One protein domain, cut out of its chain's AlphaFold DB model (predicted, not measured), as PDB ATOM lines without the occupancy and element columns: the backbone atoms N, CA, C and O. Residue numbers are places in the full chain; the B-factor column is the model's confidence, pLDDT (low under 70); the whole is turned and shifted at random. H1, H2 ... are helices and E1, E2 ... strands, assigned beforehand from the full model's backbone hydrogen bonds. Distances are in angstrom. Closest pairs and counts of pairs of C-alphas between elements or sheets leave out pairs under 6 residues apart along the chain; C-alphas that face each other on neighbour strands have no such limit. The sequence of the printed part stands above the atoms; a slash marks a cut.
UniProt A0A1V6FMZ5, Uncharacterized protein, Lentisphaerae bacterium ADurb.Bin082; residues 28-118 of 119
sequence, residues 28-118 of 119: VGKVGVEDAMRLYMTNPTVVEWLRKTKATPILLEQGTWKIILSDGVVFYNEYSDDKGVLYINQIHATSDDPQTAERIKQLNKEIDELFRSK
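What this domain is: This is residues 28 to 118 of the 119 residues of an uncharacterized protein of Lentisphaerae bacterium ADurb.Bin082 (UniProt A0A1V6FMZ5). A strongly twisted sheet of three strands, E1, E2 and E3, has the short helix H1 over one face and running along it, while the long helix H3 packs side by side on H1 with residues 100 to 107 and then runs on past it. The short helix H2 folds back from H1 and stands beside the strands. The printed part has 91 residues, with three named helices and three named strands in the order H1, H2, E1, E2, E3, H3, and its class is mixed, helices and strands. The sheet order is E1, E2, E3, antiparallel throughout. The whole is compact, with a radius of gyration of the C-alphas of 12.8 A and spans of 41 by 32 by 24 A.

How they stand to each other: Look first at E1, residues 64 to 69, E2, residues 72 to 80, and E3, residues 86 to 94, which form a meander, each strand the antiparallel neighbour of the one before. E1 and E2 are a hairpin, and N 67 and O 74 are 2.8 A apart, within hydrogen-bond range. E2 and E3 are another, with N 75 and O 92 at 2.7 A; E3 bends by 55 degrees at residue 90. H1, residues 33 to 40, lies over E2 at a height of 8.4 A over the sheet, along the strands at 2 degrees on the local plane. H3, residues 98 to 116, touches H1 with residues 100 to 107 alone, the same way at a shallow tilt of 13 degrees; the closest C-alphas, of Glu 34 and Ile 104, are 6.4 A apart. H2, residues 46 to 53, makes a helical hairpin with H1, and they only just touch, with 3 pairs of C-alphas within 8 A, the closest those of Ala 36 and Thr 53 at 6.7 A. H2 stands at the sheet's level, with a height of 1.6 A, and is apart from H3. In H1 and H2 every O i to N i+4 pair is within hydrogen-bond range; in H3, 14 of 15 are.

Where its parts are: Find C-alpha 72 at (-32.265, -18.800, 9.959), where E2 begins; it spans 26.6 A. E3 spans 23.4 A and E1 16.3 A. H1, 10.6 A long, begins at C-alpha 33, (-36.772, -21.305, 12.786), and H2 has the same length. H3 runs 27.7 A to C-alpha 116 at (-40.026, -42.510, 19.551).

The domain as a whole: The C-alphas of Lys 83 and Pro 98, the two farthest apart, are 41.0 A from each other. The printed part has no cut and no long link; residues 58 to 59, between H2 and E1, pair antiparallel with residues 65 to 66 of E1. The mean pLDDT of the printed part is 89.4, and residues 28 to 30 and 118 are under 70.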
ATOM      1  N   VAL A  28     -40.216 -12.484   5.254       53.59
ATOM      2  CA  VAL A  28     -40.483 -13.908   5.304       53.59
ATOM      3  C   VAL A  28     -40.819 -14.246   6.740       53.59
ATOM      4  O   VAL A  28     -39.943 -14.557   7.530       53.59
ATOM      5  N   GLY A  29     -42.111 -14.129   7.046       54.47
ATOM      6  CA  GLY A  29     -42.748 -14.626   8.250       54.47
ATOM      7  C   GLY A  29     -42.311 -13.925   9.531       54.47
ATOM      8  O   GLY A  29     -41.147 -13.832   9.876       54.47
ATOM      9  N   LYS A  30     -43.284 -13.547  10.357       66.88
ATOM     10  CA  LYS A  30     -43.060 -13.212  11.775       66.88
ATOM     11  C   LYS A  30     -42.625 -14.435  12.616       66.88
ATOM     12  O   LYS A  30     -42.875 -14.452  13.814       66.88
ATOM     13  N   VAL A  31     -42.131 -15.491  11.974       80.19
ATOM     14  CA  VAL A  31     -41.976 -16.842  12.511       80.19
ATOM     15  C   VAL A  31     -40.517 -17.229  12.335       80.19
ATOM     16  O   VAL A  31     -40.034 -17.295  11.205       80.19
ATOM     17  N   GLY A  32     -39.844 -17.473  13.456       89.50
ATOM     18  CA  GLY A  32     -38.468 -17.949  13.462       89.50
ATOM     19  C   GLY A  32     -38.364 -19.443  13.170       89.50
ATOM     20  O   GLY A  32     -39.357 -20.179  13.137       89.50
ATOM     21  N   VAL A  33     -37.135 -19.904  12.987       92.38
ATOM     22  CA  VAL A  33     -36.772 -21.305  12.786       92.38
ATOM     23  C   VAL A  33     -37.325 -22.167  13.914       92.38
ATOM     24  O   VAL A  33     -37.923 -23.202  13.636       92.38
ATOM     25  N   GLU A  34     -37.217 -21.728  15.168       92.31
ATOM     26  CA  GLU A  34     -37.745 -22.475  16.317       92.31
ATOM     27  C   GLU A  34     -39.247 -22.748  16.200       92.31
ATOM     28  O   GLU A  34     -39.710 -23.873  16.403       92.31
ATOM     29  N   ASP A  35     -40.016 -21.727  15.834       91.31
ATOM     30  CA  ASP A  35     -41.461 -21.846  15.693       91.31
ATOM     31  C   ASP A  35     -41.837 -22.707  14.481       91.31
ATOM     32  O   ASP A  35     -42.803 -23.471  14.540       91.31
ATOM     33  N   ALA A  36     -41.050 -22.657  13.403       91.31
ATOM     34  CA  ALA A  36     -41.221 -23.548  12.257       91.31
ATOM     35  C   ALA A  36     -40.950 -25.020  12.620       91.31
ATOM     36  O   ALA A  36     -41.691 -25.904  12.180       91.31
ATOM     37  N   MET A  37     -39.942 -25.286  13.460       92.94
ATOM     38  CA  MET A  37     -39.663 -26.628  13.983       92.94
ATOM     39  C   MET A  37     -40.784 -27.124  14.900       92.94
ATOM     40  O   MET A  37     -41.215 -28.270  14.789       92.94
ATOM     41  N   ARG A  38     -41.324 -26.259  15.765       92.12
ATOM     42  CA  ARG A  38     -42.492 -26.597  16.594       92.12
ATOM     43  C   ARG A  38     -43.729 -26.889  15.756       92.12
ATOM     44  O   ARG A  38     -44.488 -27.796  16.083       92.12
ATOM     45  N   LEU A  39     -43.932 -26.154  14.666       91.75
ATOM     46  CA  LEU A  39     -45.034 -26.422  13.749       91.75
ATOM     47  C   LEU A  39     -44.891 -27.797  13.084       91.75
ATOM     48  O   LEU A  39     -45.883 -28.496  12.936       91.75
ATOM     49  N   TYR A  40     -43.679 -28.229  12.731       91.38
ATOM     50  CA  TYR A  40     -43.454 -29.576  12.194       91.38
ATOM     51  C   TYR A  40     -43.893 -30.691  13.160       91.38
ATOM     52  O   TYR A  40     -44.465 -31.689  12.727       91.38
ATOM     53  N   MET A  41     -43.737 -30.495  14.475       90.19
ATOM     54  CA  MET A  41     -44.185 -31.466  15.488       90.19
ATOM     55  C   MET A  41     -45.701 -31.734  15.454       90.19
ATOM     56  O   MET A  41     -46.156 -32.738  16.008       90.19
ATOM     57  N   THR A  42     -46.494 -30.879  14.793       89.25
ATOM     58  CA  THR A  42     -47.942 -31.076  14.614       89.25
ATOM     59  C   THR A  42     -48.300 -31.925  13.391       89.25
ATOM     60  O   THR A  42     -49.481 -32.033  13.082       89.25
ATOM     61  N   ASN A  43     -47.314 -32.497  12.686       88.50
ATOM     62  CA  ASN A  43     -47.480 -33.203  11.409       88.50
ATOM     63  C   ASN A  43     -48.375 -32.445  10.394       88.50
ATOM     64  O   ASN A  43     -49.397 -32.973   9.946       88.50
ATOM     65  N   PRO A  44     -48.061 -31.171  10.087       91.50
ATOM     66  CA  PRO A  44     -48.881 -30.351   9.207       91.50
ATOM     67  C   PRO A  44     -48.765 -30.815   7.751       91.50
ATOM     68  O   PRO A  44     -47.715 -31.288   7.306       91.50
ATOM     69  N   THR A  45     -49.821 -30.583   6.970       95.06
ATOM     70  CA  THR A  45     -49.707 -30.659   5.507       95.06
ATOM     71  C   THR A  45     -48.736 -29.591   5.000       95.06
ATOM     72  O   THR A  45     -48.601 -28.523   5.607       95.06
ATOM     73  N   VAL A  46     -48.094 -29.826   3.851       92.81
ATOM     74  CA  VAL A  46     -47.177 -28.841   3.239       92.81
ATOM     75  C   VAL A  46     -47.873 -27.488   3.049       92.81
ATOM     76  O   VAL A  46     -47.328 -26.439   3.390       92.81
ATOM     77  N   VAL A  47     -49.125 -27.505   2.581       92.12
ATOM     78  CA  VAL A  47     -49.934 -26.294   2.367       92.12
ATOM     79  C   VAL A  47     -50.157 -25.525   3.671       92.12
ATOM     80  O   VAL A  47     -50.021 -24.300   3.706       92.12
ATOM     81  N   GLU A  48     -50.497 -26.214   4.760       92.62
ATOM     82  CA  GLU A  48     -50.682 -25.572   6.062       92.62
ATOM     83  C   GLU A  48     -49.384 -25.008   6.615       92.62
ATOM     84  O   GLU A  48     -49.388 -23.896   7.152       92.62
ATOM     85  N   TRP A  49     -48.293 -25.753   6.456       92.38
ATOM     86  CA  TRP A  49     -46.973 -25.358   6.916       92.38
ATOM     87  C   TRP A  49     -46.518 -24.066   6.229       92.38
ATOM     88  O   TRP A  49     -46.250 -23.072   6.907       92.38
ATOM     89  N   LEU A  50     -46.578 -24.013   4.894       90.38
ATOM     90  CA  LEU A  50     -46.240 -22.819   4.106       90.38
ATOM     91  C   LEU A  50     -47.162 -21.630   4.409       90.38
ATOM     92  O   LEU A  50     -46.709 -20.488   4.520       90.38
ATOM     93  N   ARG A  51     -48.463 -21.873   4.610       89.00
ATOM     94  CA  ARG A  51     -49.420 -20.820   4.989       89.00
ATOM     95  C   ARG A  51     -49.071 -20.187   6.338       89.00
ATOM     96  O   ARG A  51     -49.258 -18.982   6.512       89.00
ATOM     97  N   LYS A  52     -48.619 -20.986   7.307       87.69
ATOM     98  CA  LYS A  52     -48.285 -20.526   8.662       87.69
ATOM     99  C   LYS A  52     -46.947 -19.796   8.707       87.69
ATOM    100  O   LYS A  52     -46.874 -18.748   9.342       87.69
ATOM    101  N   THR A  53     -45.936 -20.301   8.005       85.38
ATOM    102  CA  THR A  53     -44.618 -19.652   7.922       85.38
ATOM    103  C   THR A  53     -44.639 -18.413   7.029       85.38
ATOM    104  O   THR A  53     -43.779 -17.550   7.167       85.38
ATOM    105  N   LYS A  54     -45.632 -18.289   6.133       82.19
ATOM    106  CA  LYS A  54     -45.689 -17.258   5.079       82.19
ATOM    107  C   LYS A  54     -44.426 -17.243   4.208       82.19
ATOM    108  O   LYS A  54     -44.117 -16.227   3.586       82.19
ATOM    109  N   ALA A  55     -43.697 -18.356   4.179       76.12
ATOM    110  CA  ALA A  55     -42.458 -18.489   3.443       76.12
ATOM    111  C   ALA A  55     -42.721 -18.980   2.023       76.12
ATOM    112  O   ALA A  55     -43.631 -19.769   1.774       76.12
ATOM    113  N   THR A  56     -41.907 -18.503   1.085       86.19
ATOM    114  CA  THR A  56     -41.878 -19.050  -0.273       86.19
ATOM    115  C   THR A  56     -40.798 -20.130  -0.318       86.19
ATOM    116  O   THR A  56     -39.628 -19.798  -0.102       86.19
ATOM    117  N   PRO A  57     -41.152 -21.404  -0.552       90.12
ATOM    118  CA  PRO A  57     -40.178 -22.480  -0.603       90.12
ATOM    119  C   PRO A  57     -39.408 -22.452  -1.924       90.12
ATOM    120  O   PRO A  57     -39.933 -22.085  -2.976       90.12
ATOM    121  N   ILE A  58     -38.146 -22.854  -1.859       92.75
ATOM    122  CA  ILE A  58     -37.239 -22.987  -2.996       92.75
ATOM    123  C   ILE A  58     -36.903 -24.469  -3.125       92.75
ATOM    124  O   ILE A  58     -36.322 -25.041  -2.202       92.75
ATOM    125  N   LEU A  59     -37.260 -25.080  -4.255       93.00
ATOM    126  CA  LEU A  59     -36.876 -26.457  -4.555       93.00
ATOM    127  C   LEU A  59     -35.365 -26.519  -4.793       93.00
ATOM    128  O   LEU A  59     -34.831 -25.787  -5.630       93.00
ATOM    129  N   LEU A  60     -34.689 -27.383  -4.046       92.19
ATOM    130  CA  LEU A  60     -33.304 -27.775  -4.264       92.19
ATOM    131  C   LEU A  60     -33.258 -29.119  -5.007       92.19
ATOM    132  O   LEU A  60     -34.278 -29.691  -5.397       92.19
ATOM    133  N   GLU A  61     -32.053 -29.635  -5.220       87.88
ATOM    134  CA  GLU A  61     -31.861 -30.961  -5.799       87.88
ATOM    135  C   GLU A  61     -32.442 -32.067  -4.895       87.88
ATOM    136  O   GLU A  61     -32.630 -31.887  -3.693       87.88
ATOM    137  N   GLN A  62     -32.732 -33.232  -5.488       85.31
ATOM    138  CA  GLN A  62     -33.132 -34.452  -4.766       85.31
ATOM    139  C   GLN A  62     -34.425 -34.334  -3.929       85.31
ATOM    140  O   GLN A  62     -34.628 -35.094  -2.988       85.31
ATOM    141  N   GLY A  63     -35.324 -33.406  -4.276       87.88
ATOM    142  CA  GLY A  63     -36.620 -33.260  -3.596       87.88
ATOM    143  C   GLY A  63     -36.540 -32.587  -2.224       87.88
ATOM    144  O   GLY A  63     -37.515 -32.615  -1.477       87.88
ATOM    145  N   THR A  64     -35.395 -31.978  -1.900       93.81
ATOM    146  CA  THR A  64     -35.246 -31.136  -0.712       93.81
ATOM    147  C   THR A  64     -35.728 -29.726  -1.006       93.81
ATOM    148  O   THR A  64     -35.388 -29.137  -2.027       93.81
ATOM    149  N   TRP A  65     -36.482 -29.145  -0.088       94.75
ATOM    150  CA  TRP A  65     -36.966 -27.776  -0.169       94.75
ATOM    151  C   TRP A  65     -36.282 -26.903   0.870       94.75
ATOM    152  O   TRP A  65     -35.898 -27.374   1.935       94.75
ATOM    153  N   LYS A  66     -36.148 -25.612   0.571       93.00
ATOM    154  CA  LYS A  66     -35.545 -24.612   1.453       93.00
ATOM    155  C   LYS A  66     -36.486 -23.438   1.669       93.00
ATOM    156  O   LYS A  66     -37.000 -22.880   0.702       93.00
ATOM    157  N   ILE A  67     -36.617 -22.992   2.912       90.62
ATOM    158  CA  ILE A  67     -37.230 -21.713   3.277       90.62
ATOM    159  C   ILE A  67     -36.239 -20.869   4.080       90.62
ATOM    160  O   ILE A  67     -35.516 -21.379   4.933       90.62
ATOM    161  N   ILE A  68     -36.198 -19.570   3.795       89.81
ATOM    162  CA  ILE A  68     -35.415 -18.590   4.556       89.81
ATOM    163  C   ILE A  68     -36.379 -17.929   5.534       89.81
ATOM    164  O   ILE A  68     -37.383 -17.402   5.082       89.81
ATOM    165  N   LEU A  69     -36.109 -17.979   6.833       88.81
ATOM    166  CA  LEU A  69     -36.915 -17.397   7.911       88.81
ATOM    167  C   LEU A  69     -36.180 -16.207   8.545       88.81
ATOM    168  O   LEU A  69     -35.063 -15.878   8.150       88.81
ATOM    169  N   SER A  70     -36.806 -15.544   9.519       88.06
ATOM    170  CA  SER A  70     -36.278 -14.312  10.125       88.06
ATOM    171  C   SER A  70     -34.914 -14.468  10.807       88.06
ATOM    172  O   SER A  70     -34.126 -13.529  10.815       88.06
ATOM    173  N   ASP A  71     -34.653 -15.633  11.393       90.19
ATOM    174  CA  ASP A  71     -33.496 -15.945  12.239       90.19
ATOM    175  C   ASP A  71     -32.720 -17.179  11.739       90.19
ATOM    176  O   ASP A  71     -31.850 -17.689  12.439       90.19
ATOM    177  N   GLY A  72     -33.001 -17.675  10.530       90.00
ATOM    178  CA  GLY A  72     -32.265 -18.800   9.959       90.00
ATOM    179  C   GLY A  72     -32.957 -19.461   8.772       90.00
ATOM    180  O   GLY A  72     -33.782 -18.862   8.086       90.00
ATOM    181  N   VAL A  73     -32.590 -20.706   8.488       92.12
ATOM    182  CA  VAL A  73     -33.022 -21.449   7.299       92.12
ATOM    183  C   VAL A  73     -33.560 -22.811   7.718       92.12
ATOM    184  O   VAL A  73     -32.965 -23.490   8.554       92.12
ATOM    185  N   VAL A  74     -34.672 -23.224   7.108       93.38
ATOM    186  CA  VAL A  74     -35.213 -24.580   7.258       93.38
ATOM    187  C   VAL A  74     -35.182 -25.291   5.916       93.38
ATOM    188  O   VAL A  74     -35.647 -24.772   4.899       93.38
ATOM    189  N   PHE A  75     -34.649 -26.500   5.939       93.88
ATOM    190  CA  PHE A  75     -34.694 -27.476   4.869       93.88
ATOM    191  C   PHE A  75     -35.724 -28.537   5.226       93.88
ATOM    192  O   PHE A  75     -35.807 -28.946   6.384       93.88
ATOM    193  N   TYR A  76     -36.509 -28.989   4.260       94.19
ATOM    194  CA  TYR A  76     -37.507 -30.018   4.512       94.19
ATOM    195  C   TYR A  76     -37.741 -30.903   3.293       94.19
ATOM    196  O   TYR A  76     -37.549 -30.474   2.156       94.19
ATOM    197  N   ASN A  77     -38.182 -32.131   3.552       94.31
ATOM    198  CA  ASN A  77     -38.617 -33.075   2.527       94.31
ATOM    199  C   ASN A  77     -40.116 -33.320   2.654       94.31
ATOM    200  O   ASN A  77     -40.687 -33.252   3.746       94.31
ATOM    201  N   GLU A  78     -40.737 -33.654   1.534       93.75
ATOM    202  CA  GLU A  78     -42.165 -33.926   1.444       93.75
ATOM    203  C   GLU A  78     -42.393 -35.420   1.189       93.75
ATOM    204  O   GLU A  78     -41.589 -36.073   0.522       93.75
ATOM    205  N   TYR A  79     -43.488 -35.968   1.708       93.44
ATOM    206  CA  TYR A  79     -43.981 -37.287   1.320       93.44
ATOM    207  C   TYR A  79     -45.471 -37.215   0.999       93.44
ATOM    208  O   TYR A  79     -46.187 -36.388   1.561       93.44
ATOM    209  N   SER A  80     -45.934 -38.081   0.099       94.12
ATOM    210  CA  SER A  80     -47.357 -38.241  -0.206       94.12
ATOM    211  C   SER A  80     -47.919 -39.443   0.540       94.12
ATOM    212  O   SER A  80     -47.293 -40.505   0.537       94.12
ATOM    213  N   ASP A  81     -49.107 -39.304   1.120       92.81
ATOM    214  CA  ASP A  81     -49.891 -40.451   1.579       92.81
ATOM    215  C   ASP A  81     -50.574 -41.194   0.409       92.81
ATOM    216  O   ASP A  81     -50.434 -40.824  -0.765       92.81
ATOM    217  N   ASP A  82     -51.323 -42.252   0.736       94.81
ATOM    218  CA  ASP A  82     -52.106 -43.076  -0.198       94.81
ATOM    219  C   ASP A  82     -53.226 -42.302  -0.914       94.81
ATOM    220  O   ASP A  82     -53.727 -42.740  -1.951       94.81
ATOM    221  N   LYS A  83     -53.599 -41.134  -0.386       94.31
ATOM    222  CA  LYS A  83     -54.632 -40.240  -0.919       94.31
ATOM    223  C   LYS A  83     -54.049 -39.090  -1.743       94.31
ATOM    224  O   LYS A  83     -54.816 -38.266  -2.241       94.31
ATOM    225  N   GLY A  84     -52.726 -39.026  -1.913       93.50
ATOM    226  CA  GLY A  84     -52.056 -37.958  -2.658       93.50
ATOM    227  C   GLY A  84     -51.798 -36.684  -1.845       93.50
ATOM    228  O   GLY A  84     -51.462 -35.650  -2.425       93.50
ATOM    229  N   VAL A  85     -52.001 -36.705  -0.523       94.62
ATOM    230  CA  VAL A  85     -51.813 -35.537   0.346       94.62
ATOM    231  C   VAL A  85     -50.346 -35.428   0.744       94.62
ATOM    232  O   VAL A  85     -49.767 -36.374   1.276       94.62
ATOM    233  N   LEU A  86     -49.755 -34.255   0.502       94.56
ATOM    234  CA  LEU A  86     -48.360 -33.971   0.831       94.56
ATOM    235  C   LEU A  86     -48.197 -33.507   2.284       94.56
ATOM    236  O   LEU A  86     -48.802 -32.518   2.716       94.56
ATOM    237  N   TYR A  87     -47.299 -34.176   2.998       94.19
ATOM    238  CA  TYR A  87     -46.902 -33.882   4.371       94.19
ATOM    239  C   TYR A  87     -45.403 -33.626   4.464       94.19
ATOM    240  O   TYR A  87     -44.619 -34.064   3.621       94.19
ATOM    241  N   ILE A  88     -45.002 -32.929   5.523       93.81
ATOM    242  CA  ILE A  88     -43.592 -32.722   5.839       93.81
ATOM    243  C   ILE A  88     -43.047 -34.009   6.466       93.81
ATOM    244  O   ILE A  88     -43.495 -34.417   7.532       93.81
ATOM    245  N   ASN A  89     -42.083 -34.648   5.804       89.81
ATOM    246  CA  ASN A  89     -41.485 -35.905   6.265       89.81
ATOM    247  C   ASN A  89     -40.366 -35.676   7.283       89.81
ATOM    248  O   ASN A  89     -40.199 -36.420   8.242       89.81
ATOM    249  N   GLN A  90     -39.522 -34.693   6.986       90.44
ATOM    250  CA  GLN A  90     -38.276 -34.435   7.688       90.44
ATOM    251  C   GLN A  90     -37.981 -32.950   7.609       90.44
ATOM    252  O   GLN A  90     -38.262 -32.320   6.586       90.44
ATOM    253  N   ILE A  91     -37.370 -32.423   8.666       92.75
ATOM    254  CA  ILE A  91     -36.859 -31.061   8.700       92.75
ATOM    255  C   ILE A  91     -35.411 -31.047   9.177       92.75
ATOM    256  O   ILE A  91     -35.004 -31.837  10.027       92.75
ATOM    257  N   HIS A  92     -34.643 -30.109   8.647       92.50
ATOM    258  CA  HIS A  92     -33.338 -29.727   9.151       92.50
ATOM    259  C   HIS A  92     -33.276 -28.205   9.217       92.50
ATOM    260  O   HIS A  92     -33.785 -27.520   8.338       92.50
ATOM    261  N   ALA A  93     -32.670 -27.667  10.264       93.44
ATOM    262  CA  ALA A  93     -32.727 -26.248  10.564       93.44
ATOM    263  C   ALA A  93     -31.349 -25.727  10.960       93.44
ATOM    264  O   ALA A  93     -30.633 -26.380  11.720       93.44
ATOM    265  N   THR A  94     -31.000 -24.538  10.474       92.50
ATOM    266  CA  THR A  94     -29.748 -23.853  10.810       92.50
ATOM    267  C   THR A  94     -30.009 -22.383  11.114       92.50
ATOM    268  O   THR A  94     -30.875 -21.758  10.504       92.50
ATOM    269  N   SER A  95     -29.242 -21.822  12.044       91.62
ATOM    270  CA  SER A  95     -29.262 -20.403  12.398       91.62
ATOM    271  C   SER A  95     -27.836 -19.937  12.676       91.62
ATOM    272  O   SER A  95     -27.052 -20.691  13.256       91.62
ATOM    273  N   ASP A  96     -27.520 -18.713  12.256       90.12
ATOM    274  CA  ASP A  96     -26.258 -18.049  12.593       90.12
ATOM    275  C   ASP A  96     -26.317 -17.386  13.983       90.12
ATOM    276  O   ASP A  96     -25.280 -17.000  14.525       90.12
ATOM    277  N   ASP A  97     -27.510 -17.270  14.581       91.06
ATOM    278  CA  ASP A  97     -27.671 -16.796  15.953       91.06
ATOM    279  C   ASP A  97     -27.286 -17.913  16.947       91.06
ATOM    280  O   ASP A  97     -27.880 -18.997  16.922       91.06
ATOM    281  N   PRO A  98     -26.308 -17.691  17.849       91.62
ATOM    282  CA  PRO A  98     -25.844 -18.734  18.761       91.62
ATOM    283  C   PRO A  98     -26.911 -19.240  19.740       91.62
ATOM    284  O   PRO A  98     -26.869 -20.411  20.126       91.62
ATOM    285  N   GLN A  99     -27.845 -18.383  20.165       92.50
ATOM    286  CA  GLN A  99     -28.897 -18.768  21.107       92.50
ATOM    287  C   GLN A  99     -29.933 -19.647  20.404       92.50
ATOM    288  O   GLN A  99     -30.239 -20.740  20.891       92.50
ATOM    289  N   THR A 100     -30.385 -19.231  19.221       91.75
ATOM    290  CA  THR A 100     -31.285 -20.005  18.361       91.75
ATOM    291  C   THR A 100     -30.642 -21.326  17.945       91.75
ATOM    292  O   THR A 100     -31.279 -22.374  18.023       91.75
ATOM    293  N   ALA A 101     -29.359 -21.334  17.571       92.06
ATOM    294  CA  ALA A 101     -28.642 -22.555  17.209       92.06
ATOM    295  C   ALA A 101     -28.596 -23.577  18.358       92.06
ATOM    296  O   ALA A 101     -28.788 -24.776  18.136       92.06
ATOM    297  N   GLU A 102     -28.375 -23.129  19.596       93.31
ATOM    298  CA  GLU A 102     -28.408 -24.017  20.760       93.31
ATOM    299  C   GLU A 102     -29.828 -24.522  21.045       93.31
ATOM    300  O   GLU A 102     -30.026 -25.702  21.349       93.31
ATOM    301  N   ARG A 103     -30.843 -23.672  20.865       94.31
ATOM    302  CA  ARG A 103     -32.238 -24.077  21.034       94.31
ATOM    303  C   ARG A 103     -32.697 -25.067  19.962       94.31
ATOM    304  O   ARG A 103     -33.395 -26.021  20.302       94.31
ATOM    305  N   ILE A 104     -32.243 -24.933  18.714       93.75
ATOM    306  CA  ILE A 104     -32.464 -25.917  17.637       93.75
ATOM    307  C   ILE A 104     -31.933 -27.298  18.047       93.75
ATOM    308  O   ILE A 104     -32.622 -28.303  17.864       93.75
ATOM    309  N   LYS A 105     -30.741 -27.379  18.659       92.06
ATOM    310  CA  LYS A 105     -30.201 -28.663  19.150       92.06
ATOM    311  C   LYS A 105     -31.094 -29.297  20.214       92.06
ATOM    312  O   LYS A 105     -31.238 -30.516  20.228       92.06
ATOM    313  N   GLN A 106     -31.671 -28.492  21.105       92.75
ATOM    314  CA  GLN A 106     -32.614 -28.978  22.117       92.75
ATOM    315  C   GLN A 106     -33.923 -29.448  21.475       92.75
ATOM    316  O   GLN A 106     -34.370 -30.555  21.760       92.75
ATOM    317  N   LEU A 107     -34.485 -28.665  20.551       92.94
ATOM    318  CA  LEU A 107     -35.717 -29.008  19.833       92.94
ATOM    319  C   LEU A 107     -35.584 -30.303  19.028       92.94
ATOM    320  O   LEU A 107     -36.518 -31.093  19.011       92.94
ATOM    321  N   ASN A 108     -34.427 -30.569  18.415       91.06
ATOM    322  CA  ASN A 108     -34.189 -31.845  17.732       91.06
ATOM    323  C   ASN A 108     -34.317 -33.046  18.682       91.06
ATOM    324  O   ASN A 108     -34.902 -34.056  18.307       91.06
ATOM    325  N   LYS A 109     -33.843 -32.922  19.930       90.81
ATOM    326  CA  LYS A 109     -34.027 -33.975  20.942       90.81
ATOM    327  C   LYS A 109     -35.499 -34.137  21.323       90.81
ATOM    328  O   LYS A 109     -35.980 -35.263  21.376       90.81
ATOM    329  N   GLU A 110     -36.212 -33.027  21.536       91.75
ATOM    330  CA  GLU A 110     -37.654 -33.037  21.846       91.75
ATOM    331  C   GLU A 110     -38.466 -33.703  20.714       91.75
ATOM    332  O   GLU A 110     -39.373 -34.497  20.968       91.75
ATOM    333  N   ILE A 111     -38.115 -33.418  19.455       89.31
ATOM    334  CA  ILE A 111     -38.683 -34.050  18.257       89.31
ATOM    335  C   ILE A 111     -38.412 -35.558  18.273       89.31
ATOM    336  O   ILE A 111     -39.354 -36.344  18.175       89.31
ATOM    337  N   ASP A 112     -37.155 -35.974  18.432       87.81
ATOM    338  CA  ASP A 112     -36.775 -37.390  18.439       87.81
ATOM    339  C   ASP A 112     -37.515 -38.181  19.530       87.81
ATOM    340  O   ASP A 112     -38.001 -39.288  19.284       87.81
ATOM    341  N   GLU A 113     -37.646 -37.617  20.731       89.75
ATOM    342  CA  GLU A 113     -38.397 -38.215  21.841       89.75
ATOM    343  C   GLU A 113     -39.897 -38.330  21.531       89.75
ATOM    344  O   GLU A 113     -40.507 -39.385  21.749       89.75
ATOM    345  N   LEU A 114     -40.496 -37.281  20.960       86.00
ATOM    346  CA  LEU A 114     -41.898 -37.286  20.541       86.00
ATOM    347  C   LEU A 114     -42.169 -38.385  19.505       86.00
ATOM    348  O   LEU A 114     -43.191 -39.062  19.586       86.00
ATOM    349  N   PHE A 115     -41.276 -38.578  18.536       79.12
ATOM    350  CA  PHE A 115     -41.468 -39.586  17.492       79.12
ATOM    351  C   PHE A 115     -41.194 -41.008  17.983       79.12
ATOM    352  O   PHE A 115     -41.909 -41.923  17.581       79.12
ATOM    353  N   ARG A 116     -40.243 -41.205  18.904       82.38
ATOM    354  CA  ARG A 116     -40.026 -42.510  19.551       82.38
ATOM    355  C   ARG A 116     -41.197 -42.938  20.430       82.38
ATOM    356  O   ARG A 116     -41.522 -44.113  20.452       82.38
ATOM    357  N   SER A 117     -41.842 -42.008  21.134       77.88
ATOM    358  CA  SER A 117     -42.981 -42.328  22.016       77.88
ATOM    359  C   SER A 117     -44.284 -42.674  21.282       77.88
ATOM    360  O   SER A 117     -45.233 -43.140  21.908       77.88
ATOM    361  N   LYS A 118     -44.347 -42.437  19.967       65.00
ATOM    362  CA  LYS A 118     -45.498 -42.762  19.109       65.00
ATOM    363  C   LYS A 118     -45.372 -44.115  18.393       65.00
ATOM    364  O   LYS A 118     -46.323 -44.500  17.715       65.00
TER     365      LYS A 118